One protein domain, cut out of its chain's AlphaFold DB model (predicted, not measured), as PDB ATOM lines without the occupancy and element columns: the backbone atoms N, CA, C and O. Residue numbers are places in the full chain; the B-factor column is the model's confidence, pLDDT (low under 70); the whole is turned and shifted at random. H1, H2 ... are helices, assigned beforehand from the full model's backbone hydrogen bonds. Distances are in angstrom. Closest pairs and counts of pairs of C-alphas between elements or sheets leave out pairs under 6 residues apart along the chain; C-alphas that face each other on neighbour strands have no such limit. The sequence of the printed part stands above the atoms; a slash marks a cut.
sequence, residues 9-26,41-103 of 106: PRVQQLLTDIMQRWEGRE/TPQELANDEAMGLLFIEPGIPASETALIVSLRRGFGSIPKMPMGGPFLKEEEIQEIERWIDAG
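Overview. This is residues 9 to 26 and 41 to 103 of the 106 residues of an uncharacterized protein of Chloroflexi bacterium (UniProt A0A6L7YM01). A short helical hairpin, H3 and H4 side by side and running opposite ways, is joined by the long helix H1, which packs on H4 at a slant with its residues 11 to 14. Two long stretches with no named element, residues 48 to 65 and 73 to 89, link the small helix H2 to H3 and H3 to H4; H2 touches no other helix. The printed part has 81 residues with four named helices, H1, H2, H3 and H4 in that order, and no named strand; the class is all helix. The whole is compact, with a radius of gyration of the C-alphas of 12.0 A and spans of 36 by 30 by 22 A.

Along the chain. H1 is residues 9 to 26, 25.4 A from first to last C-alpha; C-alpha 9 is at (-38.457, 53.190, 24.930) and C-alpha 26 at (-37.936, 55.984, 50.187). H2 is residues 42 to 47. Between H2 and the next helix, residues 49 to 50 pair with residues 53 to 54, antiparallel, in stretches too short to be named strands. H3 is residues 66 to 72, 10.0 A long. H4 is residues 90 to 101, 16.3 A long, and ends with C-alpha 101 at (-53.399, 47.920, 22.426).

Arrangement. H1 touches H4 with residues 11 to 14 alone, and the closest C-alphas are those of Val 11 and Ile 96, 6.0 A apart. Their lines stand at a steep tilt of 42 degrees, and they run opposite ways. H4 also touches H3, with which it forms a helical hairpin; the closest C-alphas are those of Ile 68 and Ile 93, 7.1 A apart. H3 and H4 stand at a shallow tilt of 19 degrees, opposite ways. H1 and H3 are apart, and so are H2 and H4. H1 and H2 are only just apart, with 8.4 A between their closest C-alphas, and H2 and H3 are only just apart at the same distance of 8.4 A. In H1, H2, H3 and H4 every O i to N i+4 pair is within hydrogen-bond range.

Size, cuts and confidence. The two C-alphas farthest apart are those of Arg 25 and Gly 59, 36.3 A. Residues 27 to 40 are not printed, and C-alphas 26 and 41 are 26.1 A apart across the cut, which lies in the link from H1 to H2. The links from H2 to H3, with 18 residues, and from H3 to H4, with 17 residues, are long. The mean pLDDT of the printed part is 94.7, and no printed residue of this model is under 70.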
ATOM      1  N   PRO A   9     -39.288  52.231  24.201       97.88
ATOM      2  CA  PRO A   9     -38.457  53.190  24.930       97.88
ATOM      3  C   PRO A   9     -39.263  54.199  25.752       97.88
ATOM      4  O   PRO A   9     -38.845  54.599  26.837       97.88
ATOM      5  N   ARG A  10     -40.448  54.599  25.272       97.56
ATOM      6  CA  ARG A  10     -41.313  55.532  25.999       97.56
ATOM      7  C   ARG A  10     -41.946  54.875  27.222       97.56
ATOM      8  O   ARG A  10     -41.964  55.481  28.293       97.56
ATOM      9  N   VAL A  11     -42.439  53.649  27.081       98.25
ATOM     10  CA  VAL A  11     -43.033  52.897  28.196       98.25
ATOM     11  C   VAL A  11     -41.978  52.558  29.244       98.25
ATOM     12  O   VAL A  11     -42.189  52.818  30.429       98.25
ATOM     13  N   GLN A  12     -40.808  52.085  28.813       98.25
ATOM     14  CA  GLN A  12     -39.676  51.812  29.693       98.25
ATOM     15  C   GLN A  12     -39.255  53.065  30.473       98.25
ATOM     16  O   GLN A  12     -39.036  52.989  31.684       98.25
ATOM     17  N   GLN A  13     -39.205  54.229  29.812       97.94
ATOM     18  CA  GLN A  13     -38.896  55.505  30.457       97.94
ATOM     19  C   GLN A  13     -39.911  55.848  31.556       97.94
ATOM     20  O   GLN A  13     -39.510  56.156  32.676       97.94
ATOM     21  N   LEU A  14     -41.216  55.754  31.274       98.25
ATOM     22  CA  LEU A  14     -42.272  56.057  32.250       98.25
ATOM     23  C   LEU A  14     -42.165  55.186  33.509       98.25
ATOM     24  O   LEU A  14     -42.232  55.701  34.630       98.25
ATOM     25  N   LEU A  15     -41.977  53.878  33.317       97.38
ATOM     26  CA  LEU A  15     -41.848  52.898  34.399       97.38
ATOM     27  C   LEU A  15     -40.538  53.079  35.187       97.38
ATOM     28  O   LEU A  15     -40.525  52.996  36.416       97.38
ATOM     29  N   THR A  16     -39.446  53.413  34.502       96.19
ATOM     30  CA  THR A  16     -38.158  53.696  35.146       96.19
ATOM     31  C   THR A  16     -38.220  54.986  35.966       96.19
ATOM     32  O   THR A  16     -37.798  55.003  37.122       96.19
ATOM     33  N   ASP A  17     -38.797  56.057  35.419       97.12
ATOM     34  CA  ASP A  17     -38.882  57.366  36.076       97.12
ATOM     35  C   ASP A  17     -39.738  57.335  37.339       97.12
ATOM     36  O   ASP A  17     -39.437  58.004  38.334       97.12
ATOM     37  N   ILE A  18     -40.847  56.592  37.331       96.19
ATOM     38  CA  ILE A  18     -41.662  56.444  38.537       96.19
ATOM     39  C   ILE A  18     -40.919  55.675  39.631       96.19
ATOM     40  O   ILE A  18     -40.961  56.100  40.790       96.19
ATOM     41  N   MET A  19     -40.172  54.629  39.270       94.88
ATOM     42  CA  MET A  19     -39.350  53.889  40.223       94.88
ATOM     43  C   MET A  19     -38.194  54.733  40.760       94.88
ATOM     44  O   MET A  19     -38.016  54.789  41.971       94.88
ATOM     45  N   GLN A  20     -37.477  55.482  39.919       95.12
ATOM     46  CA  GLN A  20     -36.411  56.386  40.376       95.12
ATOM     47  C   GLN A  20     -36.926  57.436  41.372       95.12
ATOM     48  O   GLN A  20     -36.307  57.676  42.412       95.12
ATOM     49  N   ARG A  21     -38.087  58.047  41.093       95.75
ATOM     50  CA  ARG A  21     -38.712  59.008  42.017       95.75
ATOM     51  C   ARG A  21     -39.108  58.348  43.337       95.75
ATOM     52  O   ARG A  21     -38.929  58.945  44.399       95.75
ATOM     53  N   TRP A  22     -39.647  57.134  43.273       95.44
ATOM     54  CA  TRP A  22     -40.003  56.359  44.454       95.44
ATOM     55  C   TRP A  22     -38.770  56.012  45.298       95.44
ATOM     56  O   TRP A  22     -38.744  56.321  46.486       95.44
ATOM     57  N   GLU A  23     -37.716  55.470  44.690       94.81
ATOM     58  CA  GLU A  23     -36.478  55.091  45.382       94.81
ATOM     59  C   GLU A  23     -35.792  56.299  46.026       94.81
ATOM     60  O   GLU A  23     -35.315  56.221  47.162       94.81
ATOM     61  N   GLY A  24     -35.799  57.446  45.339       95.62
ATOM     62  CA  GLY A  24     -35.297  58.706  45.883       95.62
ATOM     63  C   GLY A  24     -36.066  59.168  47.124       95.62
ATOM     64  O   GLY A  24     -35.460  59.654  48.080       95.62
ATOM     65  N   ARG A  25     -37.394  58.979  47.146       95.50
ATOM     66  CA  ARG A  25     -38.236  59.317  48.303       95.50
ATOM     67  C   ARG A  25     -38.039  58.344  49.464       95.50
ATOM     68  O   ARG A  25     -37.865  58.783  50.599       95.50
ATOM     69  N   GLU A  26     -38.055  57.046  49.180       93.44
ATOM     70  CA  GLU A  26     -37.936  55.984  50.187       93.44
ATOM     71  C   GLU A  26     -36.490  55.773  50.665       93.44
ATOM     72  O   GLU A  26     -36.253  55.051  51.633       93.44
ATOM     73  N   THR A  41     -36.901  44.493  28.023       97.62
ATOM     74  CA  THR A  41     -37.741  44.221  26.845       97.62
ATOM     75  C   THR A  41     -39.248  44.270  27.143       97.62
ATOM     76  O   THR A  41     -39.666  44.022  28.281       97.62
ATOM     77  N   PRO A  42     -40.098  44.509  26.120       97.50
ATOM     78  CA  PRO A  42     -41.550  44.371  26.241       97.50
ATOM     79  C   PRO A  42     -41.989  43.010  26.777       97.50
ATOM     80  O   PRO A  42     -42.909  42.932  27.584       97.50
ATOM     81  N   GLN A  43     -41.332  41.937  26.331       97.44
ATOM     82  CA  GLN A  43     -41.677  40.571  26.710       97.44
ATOM     83  C   GLN A  43     -41.341  40.288  28.171       97.44
ATOM     84  O   GLN A  43     -42.097  39.580  28.827       97.44
ATOM     85  N   GLU A  44     -40.253  40.845  28.703       96.62
ATOM     86  CA  GLU A  44     -39.961  40.756  30.136       96.62
ATOM     87  C   GLU A  44     -41.034  41.450  30.973       96.62
ATOM     88  O   GLU A  44     -41.481  40.876  31.959       96.62
ATOM     89  N   LEU A  45     -41.486  42.641  30.561       97.06
ATOM     90  CA  LEU A  45     -42.581  43.337  31.239       97.06
ATOM     91  C   LEU A  45     -43.894  42.553  31.140       97.06
ATOM     92  O   LEU A  45     -44.604  42.429  32.130       97.06
ATOM     93  N   ALA A  46     -44.230  42.045  29.954       97.38
ATOM     94  CA  ALA A  46     -45.483  41.335  29.716       97.38
ATOM     95  C   ALA A  46     -45.575  40.025  30.508       97.38
ATOM     96  O   ALA A  46     -46.640  39.708  31.040       97.38
ATOM     97  N   ASN A  47     -44.456  39.296  30.585       96.44
ATOM     98  CA  ASN A  47     -44.353  38.007  31.266       96.44
ATOM     99  C   ASN A  47     -44.133  38.125  32.779       96.44
ATOM    100  O   ASN A  47     -44.134  37.103  33.462       96.44
ATOM    101  N   ASP A  48     -43.895  39.328  33.302       94.38
ATOM    102  CA  ASP A  48     -43.819  39.526  34.743       94.38
ATOM    103  C   ASP A  48     -45.187  39.272  35.379       94.38
ATOM    104  O   ASP A  48     -46.231  39.480  34.757       94.38
ATOM    105  N   GLU A  49     -45.188  38.816  36.622       90.19
ATOM    106  CA  GLU A  49     -46.400  38.372  37.290       90.19
ATOM    107  C   GLU A  49     -46.603  39.115  38.598       90.19
ATOM    108  O   GLU A  49     -45.710  39.181  39.435       90.19
ATOM    109  N   ALA A  50     -47.827  39.582  38.838       80.81
ATOM    110  CA  ALA A  50     -48.274  39.887  40.191       80.81
ATOM    111  C   ALA A  50     -49.448  38.989  40.538       80.81
ATOM    112  O   ALA A  50     -50.432  38.909  39.805       80.81
ATOM    113  N   MET A  51     -49.362  38.335  41.698       82.12
ATOM    114  CA  MET A  51     -50.430  37.469  42.210       82.12
ATOM    115  C   MET A  51     -50.809  36.317  41.265       82.12
ATOM    116  O   MET A  51     -51.956  35.876  41.269       82.12
ATOM    117  N   GLY A  52     -49.854  35.828  40.469       87.25
ATOM    118  CA  GLY A  52     -50.074  34.758  39.492       87.25
ATOM    119  C   GLY A  52     -50.827  35.197  38.232       87.25
ATOM    120  O   GLY A  52     -51.330  34.342  37.508       87.25
ATOM    121  N   LEU A  53     -50.946  36.507  37.990       90.56
ATOM    122  CA  LEU A  53     -51.446  37.069  36.738       90.56
ATOM    123  C   LEU A  53     -50.294  37.721  35.983       90.56
ATOM    124  O   LEU A  53     -49.574  38.539  36.564       90.56
ATOM    125  N   LEU A  54     -50.184  37.411  34.690       95.38
ATOM    126  CA  LEU A  54     -49.301  38.130  33.780       95.38
ATOM    127  C   LEU A  54     -49.653  39.618  33.789       95.38
ATOM    128  O   LEU A  54     -50.824  40.008  33.771       95.38
ATOM    129  N   PHE A  55     -48.630  40.460  33.771       95.81
ATOM    130  CA  PHE A  55     -48.785  41.899  33.659       95.81
ATOM    131  C   PHE A  55     -49.530  42.291  32.395       95.81
ATOM    132  O   PHE A  55     -50.374  43.186  32.470       95.81
ATOM    133  N   ILE A  56     -49.259  41.613  31.275       97.25
ATOM    134  CA  ILE A  56     -49.953  41.812  30.002       97.25
ATOM    135  C   ILE A  56     -50.331  40.442  29.426       97.25
ATOM    136  O   ILE A  56     -49.533  39.781  28.765       97.25
ATOM    137  N   GLU A  57     -51.566  40.011  29.680       94.56
ATOM    138  CA  GLU A  57     -52.104  38.751  29.162       94.56
ATOM    139  C   GLU A  57     -52.696  38.931  27.745       94.56
ATOM    140  O   GLU A  57     -53.530  39.821  27.533       94.56
ATOM    141  N   PRO A  58     -52.310  38.103  26.753       90.44
ATOM    142  CA  PRO A  58     -52.871  38.176  25.407       90.44
ATOM    143  C   PRO A  58     -54.395  38.008  25.388       90.44
ATOM    144  O   PRO A  58     -54.938  37.055  25.937       90.44
ATOM    145  N   GLY A  59     -55.088  38.905  24.684       91.25
ATOM    146  CA  GLY A  59     -56.549  38.872  24.558       91.25
ATOM    147  C   GLY A  59     -57.306  39.602  25.670       91.25
ATOM    148  O   GLY A  59     -58.528  39.720  25.573       91.25
ATOM    149  N   ILE A  60     -56.609  40.141  26.674       94.81
ATOM    150  CA  ILE A  60     -57.185  41.054  27.667       94.81
ATOM    151  C   ILE A  60     -57.069  42.501  27.158       94.81
ATOM    152  O   ILE A  60     -55.998  42.884  26.681       94.81
ATOM    153  N   PRO A  61     -58.136  43.326  27.241       96.62
ATOM    154  CA  PRO A  61     -58.047  44.748  26.907       96.62
ATOM    155  C   PRO A  61     -56.951  45.444  27.718       96.62
ATOM    156  O   PRO A  61     -56.833  45.184  28.917       96.62
ATOM    157  N   ALA A  62     -56.197  46.374  27.118       96.94
ATOM    158  CA  ALA A  62     -55.089  47.043  27.806       96.94
ATOM    159  C   ALA A  62     -55.487  47.610  29.178       96.94
ATOM    160  O   ALA A  62     -54.784  47.405  30.167       96.94
ATOM    161  N   SER A  63     -56.658  48.247  29.257       96.69
ATOM    162  CA  SER A  63     -57.198  48.861  30.476       96.69
ATOM    163  C   SER A  63     -57.509  47.883  31.615       96.69
ATOM    164  O   SER A  63     -57.621  48.301  32.774       96.69
ATOM    165  N   GLU A  64     -57.629  46.595  31.299       96.06
ATOM    166  CA  GLU A  64     -57.937  45.508  32.230       96.06
ATOM    167  C   GLU A  64     -56.714  44.653  32.577       96.06
ATOM    168  O   GLU A  64     -56.780  43.848  33.506       96.06
ATOM    169  N   THR A  65     -55.584  44.857  31.893       96.38
ATOM    170  CA  THR A  65     -54.331  44.161  32.207       96.38
ATOM    171  C   THR A  65     -53.890  44.411  33.650       96.38
ATOM    172  O   THR A  65     -54.101  45.495  34.214       96.38
ATOM    173  N   ALA A  66     -53.243  43.415  34.265       95.38
ATOM    174  CA  ALA A  66     -52.796  43.518  35.651       95.38
ATOM    175  C   ALA A  66     -51.833  44.701  35.850       95.38
ATOM    176  O   ALA A  66     -51.920  45.384  36.875       95.38
ATOM    177  N   LEU A  67     -50.994  45.006  34.852       96.31
ATOM    178  CA  LEU A  67     -50.125  46.182  34.848       96.31
ATOM    179  C   LEU A  67     -50.929  47.482  34.986       96.31
ATOM    180  O   LEU A  67     -50.699  48.259  35.917       96.31
ATOM    181  N   ILE A  68     -51.895  47.718  34.094       97.19
ATOM    182  CA  ILE A  68     -52.663  48.969  34.073       97.19
ATOM    183  C   ILE A  68     -53.559  49.099  35.301       97.19
ATOM    184  O   ILE A  68     -53.609  50.163  35.926       97.19
ATOM    185  N   VAL A  69     -54.224  48.019  35.712       96.00
ATOM    186  CA  VAL A  69     -55.049  48.019  36.929       96.00
ATOM    187  C   VAL A  69     -54.201  48.380  38.152       96.00
ATOM    188  O   VAL A  69     -54.595  49.243  38.947       96.00
ATOM    189  N   SER A  70     -53.008  47.796  38.266       94.88
ATOM    190  CA  SER A  70     -52.078  48.060  39.364       94.88
ATOM    191  C   SER A  70     -51.538  49.494  39.338       94.88
ATOM    192  O   SER A  70     -51.488  50.143  40.383       94.88
ATOM    193  N   LEU A  71     -51.213  50.032  38.157       96.19
ATOM    194  CA  LEU A  71     -50.757  51.416  37.982       96.19
ATOM    195  C   LEU A  71     -51.852  52.456  38.209       96.19
ATOM    196  O   LEU A  71     -51.533  53.561  38.635       96.19
ATOM    197  N   ARG A  72     -53.122  52.142  37.928       96.38
ATOM    198  CA  ARG A  72     -54.235  53.101  38.008       96.38
ATOM    199  C   ARG A  72     -54.892  53.128  39.382       96.38
ATOM    200  O   ARG A  72     -55.139  54.215  39.914       96.38
ATOM    201  N   ARG A  73     -55.165  51.957  39.963       94.38
ATOM    202  CA  ARG A  73     -55.979  51.833  41.187       94.38
ATOM    203  C   ARG A  73     -55.503  50.782  42.196       94.38
ATOM    204  O   ARG A  73     -55.927  50.856  43.344       94.38
ATOM    205  N   GLY A  74     -54.615  49.868  41.810       91.38
ATOM    206  CA  GLY A  74     -54.264  48.703  42.630       91.38
ATOM    207  C   GLY A  74     -55.213  47.523  42.392       91.38
ATOM    208  O   GLY A  74     -56.199  47.637  41.660       91.38
ATOM    209  N   PHE A  75     -54.911  46.378  42.999       82.56
ATOM    210  CA  PHE A  75     -55.614  45.119  42.750       82.56
ATOM    211  C   PHE A  75     -56.112  44.495  44.060       82.56
ATOM    212  O   PHE A  75     -55.334  43.969  44.853       82.56
ATOM    213  N   GLY A  76     -57.422  44.560  44.314       81.25
ATOM    214  CA  GLY A  76     -58.011  44.054  45.558       81.25
ATOM    215  C   GLY A  76     -57.453  44.767  46.795       81.25
ATOM    216  O   GLY A  76     -57.657  45.967  46.964       81.25
ATOM    217  N   SER A  77     -56.756  44.030  47.666       84.69
ATOM    218  CA  SER A  77     -56.065  44.569  48.849       84.69
ATOM    219  C   SER A  77     -54.674  45.142  48.550       84.69
ATOM    220  O   SER A  77     -54.042  45.709  49.442       84.69
ATOM    221  N   ILE A  78     -54.184  44.998  47.315       86.00
ATOM    222  CA  ILE A  78     -52.868  45.483  46.902       86.00
ATOM    223  C   ILE A  78     -52.981  46.963  46.538       86.00
ATOM    224  O   ILE A  78     -53.808  47.322  45.691       86.00
ATOM    225  N   PRO A  79     -52.159  47.835  47.147       90.81
ATOM    226  CA  PRO A  79     -52.193  49.255  46.850       90.81
ATOM    227  C   PRO A  79     -51.781  49.533  45.403       90.81
ATOM    228  O   PRO A  79     -51.054  48.768  44.772       90.81
ATOM    229  N   LYS A  80     -52.208  50.693  44.902       93.56
ATOM    230  CA  LYS A  80     -51.741  51.258  43.635       93.56
ATOM    231  C   LYS A  80     -50.208  51.282  43.573       93.56
ATOM    232  O   LYS A  80     -49.558  51.645  44.559       93.56
ATOM    233  N   MET A  81     -49.647  50.937  42.416       93.31
ATOM    234  CA  MET A  81     -48.206  50.972  42.174       93.31
ATOM    235  C   MET A  81     -47.714  52.376  41.787       93.31
ATOM    236  O   MET A  81     -48.400  53.082  41.043       93.31
ATOM    237  N   PRO A  82     -46.506  52.763  42.234       93.44
ATOM    238  CA  PRO A  82     -45.721  52.121  43.282       93.44
ATOM    239  C   PRO A  82     -46.360  52.368  44.655       93.44
ATOM    240  O   PRO A  82     -47.067  53.356  44.862       93.44
ATOM    241  N   MET A  83     -46.098  51.484  45.619       90.88
ATOM    242  CA  MET A  83     -46.717  51.556  46.944       90.88
ATOM    243  C   MET A  83     -46.478  52.923  47.611       90.88
ATOM    244  O   MET A  83     -45.335  53.333  47.823       90.88
ATOM    245  N   GLY A  84     -47.567  53.623  47.947       91.75
ATOM    246  CA  GLY A  84     -47.529  54.963  48.551       91.75
ATOM    247  C   GLY A  84     -47.223  56.108  47.573       91.75
ATOM    248  O   GLY A  84     -47.002  57.240  48.007       91.75
ATOM    249  N   GLY A  85     -47.184  55.845  46.264       92.94
ATOM    250  CA  GLY A  85     -46.780  56.805  45.234       92.94
ATOM    251  C   GLY A  85     -45.277  57.105  45.275       92.94
ATOM    252  O   GLY A  85     -44.586  56.495  46.077       92.94
ATOM    253  N   PRO A  86     -44.742  58.044  44.478       95.25
ATOM    254  CA  PRO A  86     -45.458  58.887  43.524       95.25
ATOM    255  C   PRO A  86     -46.100  58.051  42.418       95.25
ATOM    256  O   PRO A  86     -45.564  57.015  42.063       95.25
ATOM    257  N   PHE A  87     -47.248  58.489  41.904       96.81
ATOM    258  CA  PHE A  87     -48.001  57.770  40.872       96.81
ATOM    259  C   PHE A  87     -47.767  58.369  39.483       96.81
ATOM    260  O   PHE A  87     -47.448  59.556  39.371       96.81
ATOM    261  N   LEU A  88     -47.975  57.560  38.441       97.62
ATOM    262  CA  LEU A  88     -48.111  58.071  37.080       97.62
ATOM    263  C   LEU A  88     -49.373  58.932  36.994       97.62
ATOM    264  O   LEU A  88     -50.362  58.691  37.702       97.62
ATOM    265  N   LYS A  89     -49.323  59.939  36.127       97.44
ATOM    266  CA  LYS A  89     -50.500  60.709  35.733       97.44
ATOM    267  C   LYS A  89     -51.386  59.871  34.817       97.44
ATOM    268  O   LYS A  89     -50.919  58.921  34.195       97.44
ATOM    269  N   GLU A  90     -52.658  60.237  34.709       96.88
ATOM    270  CA  GLU A  90     -53.597  59.485  33.869       96.88
ATOM    271  C   GLU A  90     -53.169  59.500  32.396       96.88
ATOM    272  O   GLU A  90     -53.267  58.481  31.724       96.88
ATOM    273  N   GLU A  91     -52.605  60.606  31.908       97.19
ATOM    274  CA  GLU A  91     -52.135  60.711  30.524       97.19
ATOM    275  C   GLU A  91     -50.962  59.759  30.243       97.19
ATOM    276  O   GLU A  91     -50.894  59.162  29.172       97.19
ATOM    277  N   GLU A  92     -50.075  59.565  31.226       98.06
ATOM    278  CA  GLU A  92     -48.949  58.626  31.144       98.06
ATOM    279  C   GLU A  92     -49.444  57.173  31.172       98.06
ATOM    280  O   GLU A  92     -48.932  56.332  30.439       98.06
ATOM    281  N   ILE A  93     -50.471  56.868  31.973       98.31
ATOM    282  CA  ILE A  93     -51.100  55.537  31.987       98.31
ATOM    283  C   ILE A  93     -51.763  55.254  30.633       98.31
ATOM    284  O   ILE A  93     -51.588  54.168  30.086       98.31
ATOM    285  N   GLN A  94     -52.451  56.238  30.051       97.81
ATOM    286  CA  GLN A  94     -53.061  56.108  28.726       97.81
ATOM    287  C   GLN A  94     -52.025  55.899  27.611       97.81
ATOM    288  O   GLN A  94     -52.330  55.264  26.604       97.81
ATOM    289  N   GLU A  95     -50.802  56.425  27.748       97.81
ATOM    290  CA  GLU A  95     -49.709  56.106  26.820       97.81
ATOM    291  C   GLU A  95     -49.340  54.617  26.872       97.81
ATOM    292  O   GLU A  95     -49.175  53.996  25.822       97.81
ATOM    293  N   ILE A  96     -49.265  54.038  28.073       98.19
ATOM    294  CA  ILE A  96     -48.981  52.608  28.258       98.19
ATOM    295  C   ILE A  96     -50.143  51.764  27.720       98.19
ATOM    296  O   ILE A  96     -49.898  50.781  27.027       98.19
ATOM    297  N   GLU A  97     -51.398  52.166  27.953       97.81
ATOM    298  CA  GLU A  97     -52.566  51.477  27.383       97.81
ATOM    299  C   GLU A  97     -52.519  51.440  25.855       97.81
ATOM    300  O   GLU A  97     -52.625  50.367  25.266       97.81
ATOM    301  N   ARG A  98     -52.278  52.592  25.212       96.81
ATOM    302  CA  ARG A  98     -52.162  52.664  23.748       96.81
ATOM    303  C   ARG A  98     -51.023  51.799  23.215       96.81
ATOM    304  O   ARG A  98     -51.156  51.227  22.139       96.81
ATOM    305  N   TRP A  99     -49.912  51.707  23.944       97.81
ATOM    306  CA  TRP A  99     -48.802  50.833  23.577       97.81
ATOM    307  C   TRP A  99     -49.172  49.344  23.669       97.81
ATOM    308  O   TRP A  99     -48.838  48.585  22.758       97.81
ATOM    309  N   ILE A 100     -49.904  48.928  24.710       97.56
ATOM    310  CA  ILE A 100     -50.408  47.551  24.843       97.56
ATOM    311  C   ILE A 100     -51.399  47.233  23.715       97.56
ATOM    312  O   ILE A 100     -51.223  46.233  23.020       97.56
ATOM    313  N   ASP A 101     -52.389  48.102  23.481       95.94
ATOM    314  CA  ASP A 101     -53.399  47.920  22.426       95.94
ATOM    315  C   ASP A 101     -52.772  47.880  21.019       95.94
ATOM    316  O   ASP A 101     -53.280  47.206  20.122       95.94
ATOM    317  N   ALA A 102     -51.637  48.558  20.821       94.75
ATOM    318  CA  ALA A 102     -50.862  48.518  19.581       94.75
ATOM    319  C   ALA A 102     -50.020  47.236  19.405       94.75
ATOM    320  O   ALA A 102     -49.309  47.111  18.407       94.75
ATOM    321  N   GLY A 103     -50.078  46.289  20.346       95.75
ATOM    322  CA  GLY A 103     -49.325  45.036  20.288       95.75
ATOM    323  C   GLY A 103     -47.885  45.151  20.785       95.75
ATOM    324  O   GLY A 103     -47.030  44.396  20.329       95.75
TER     325      GLY A 103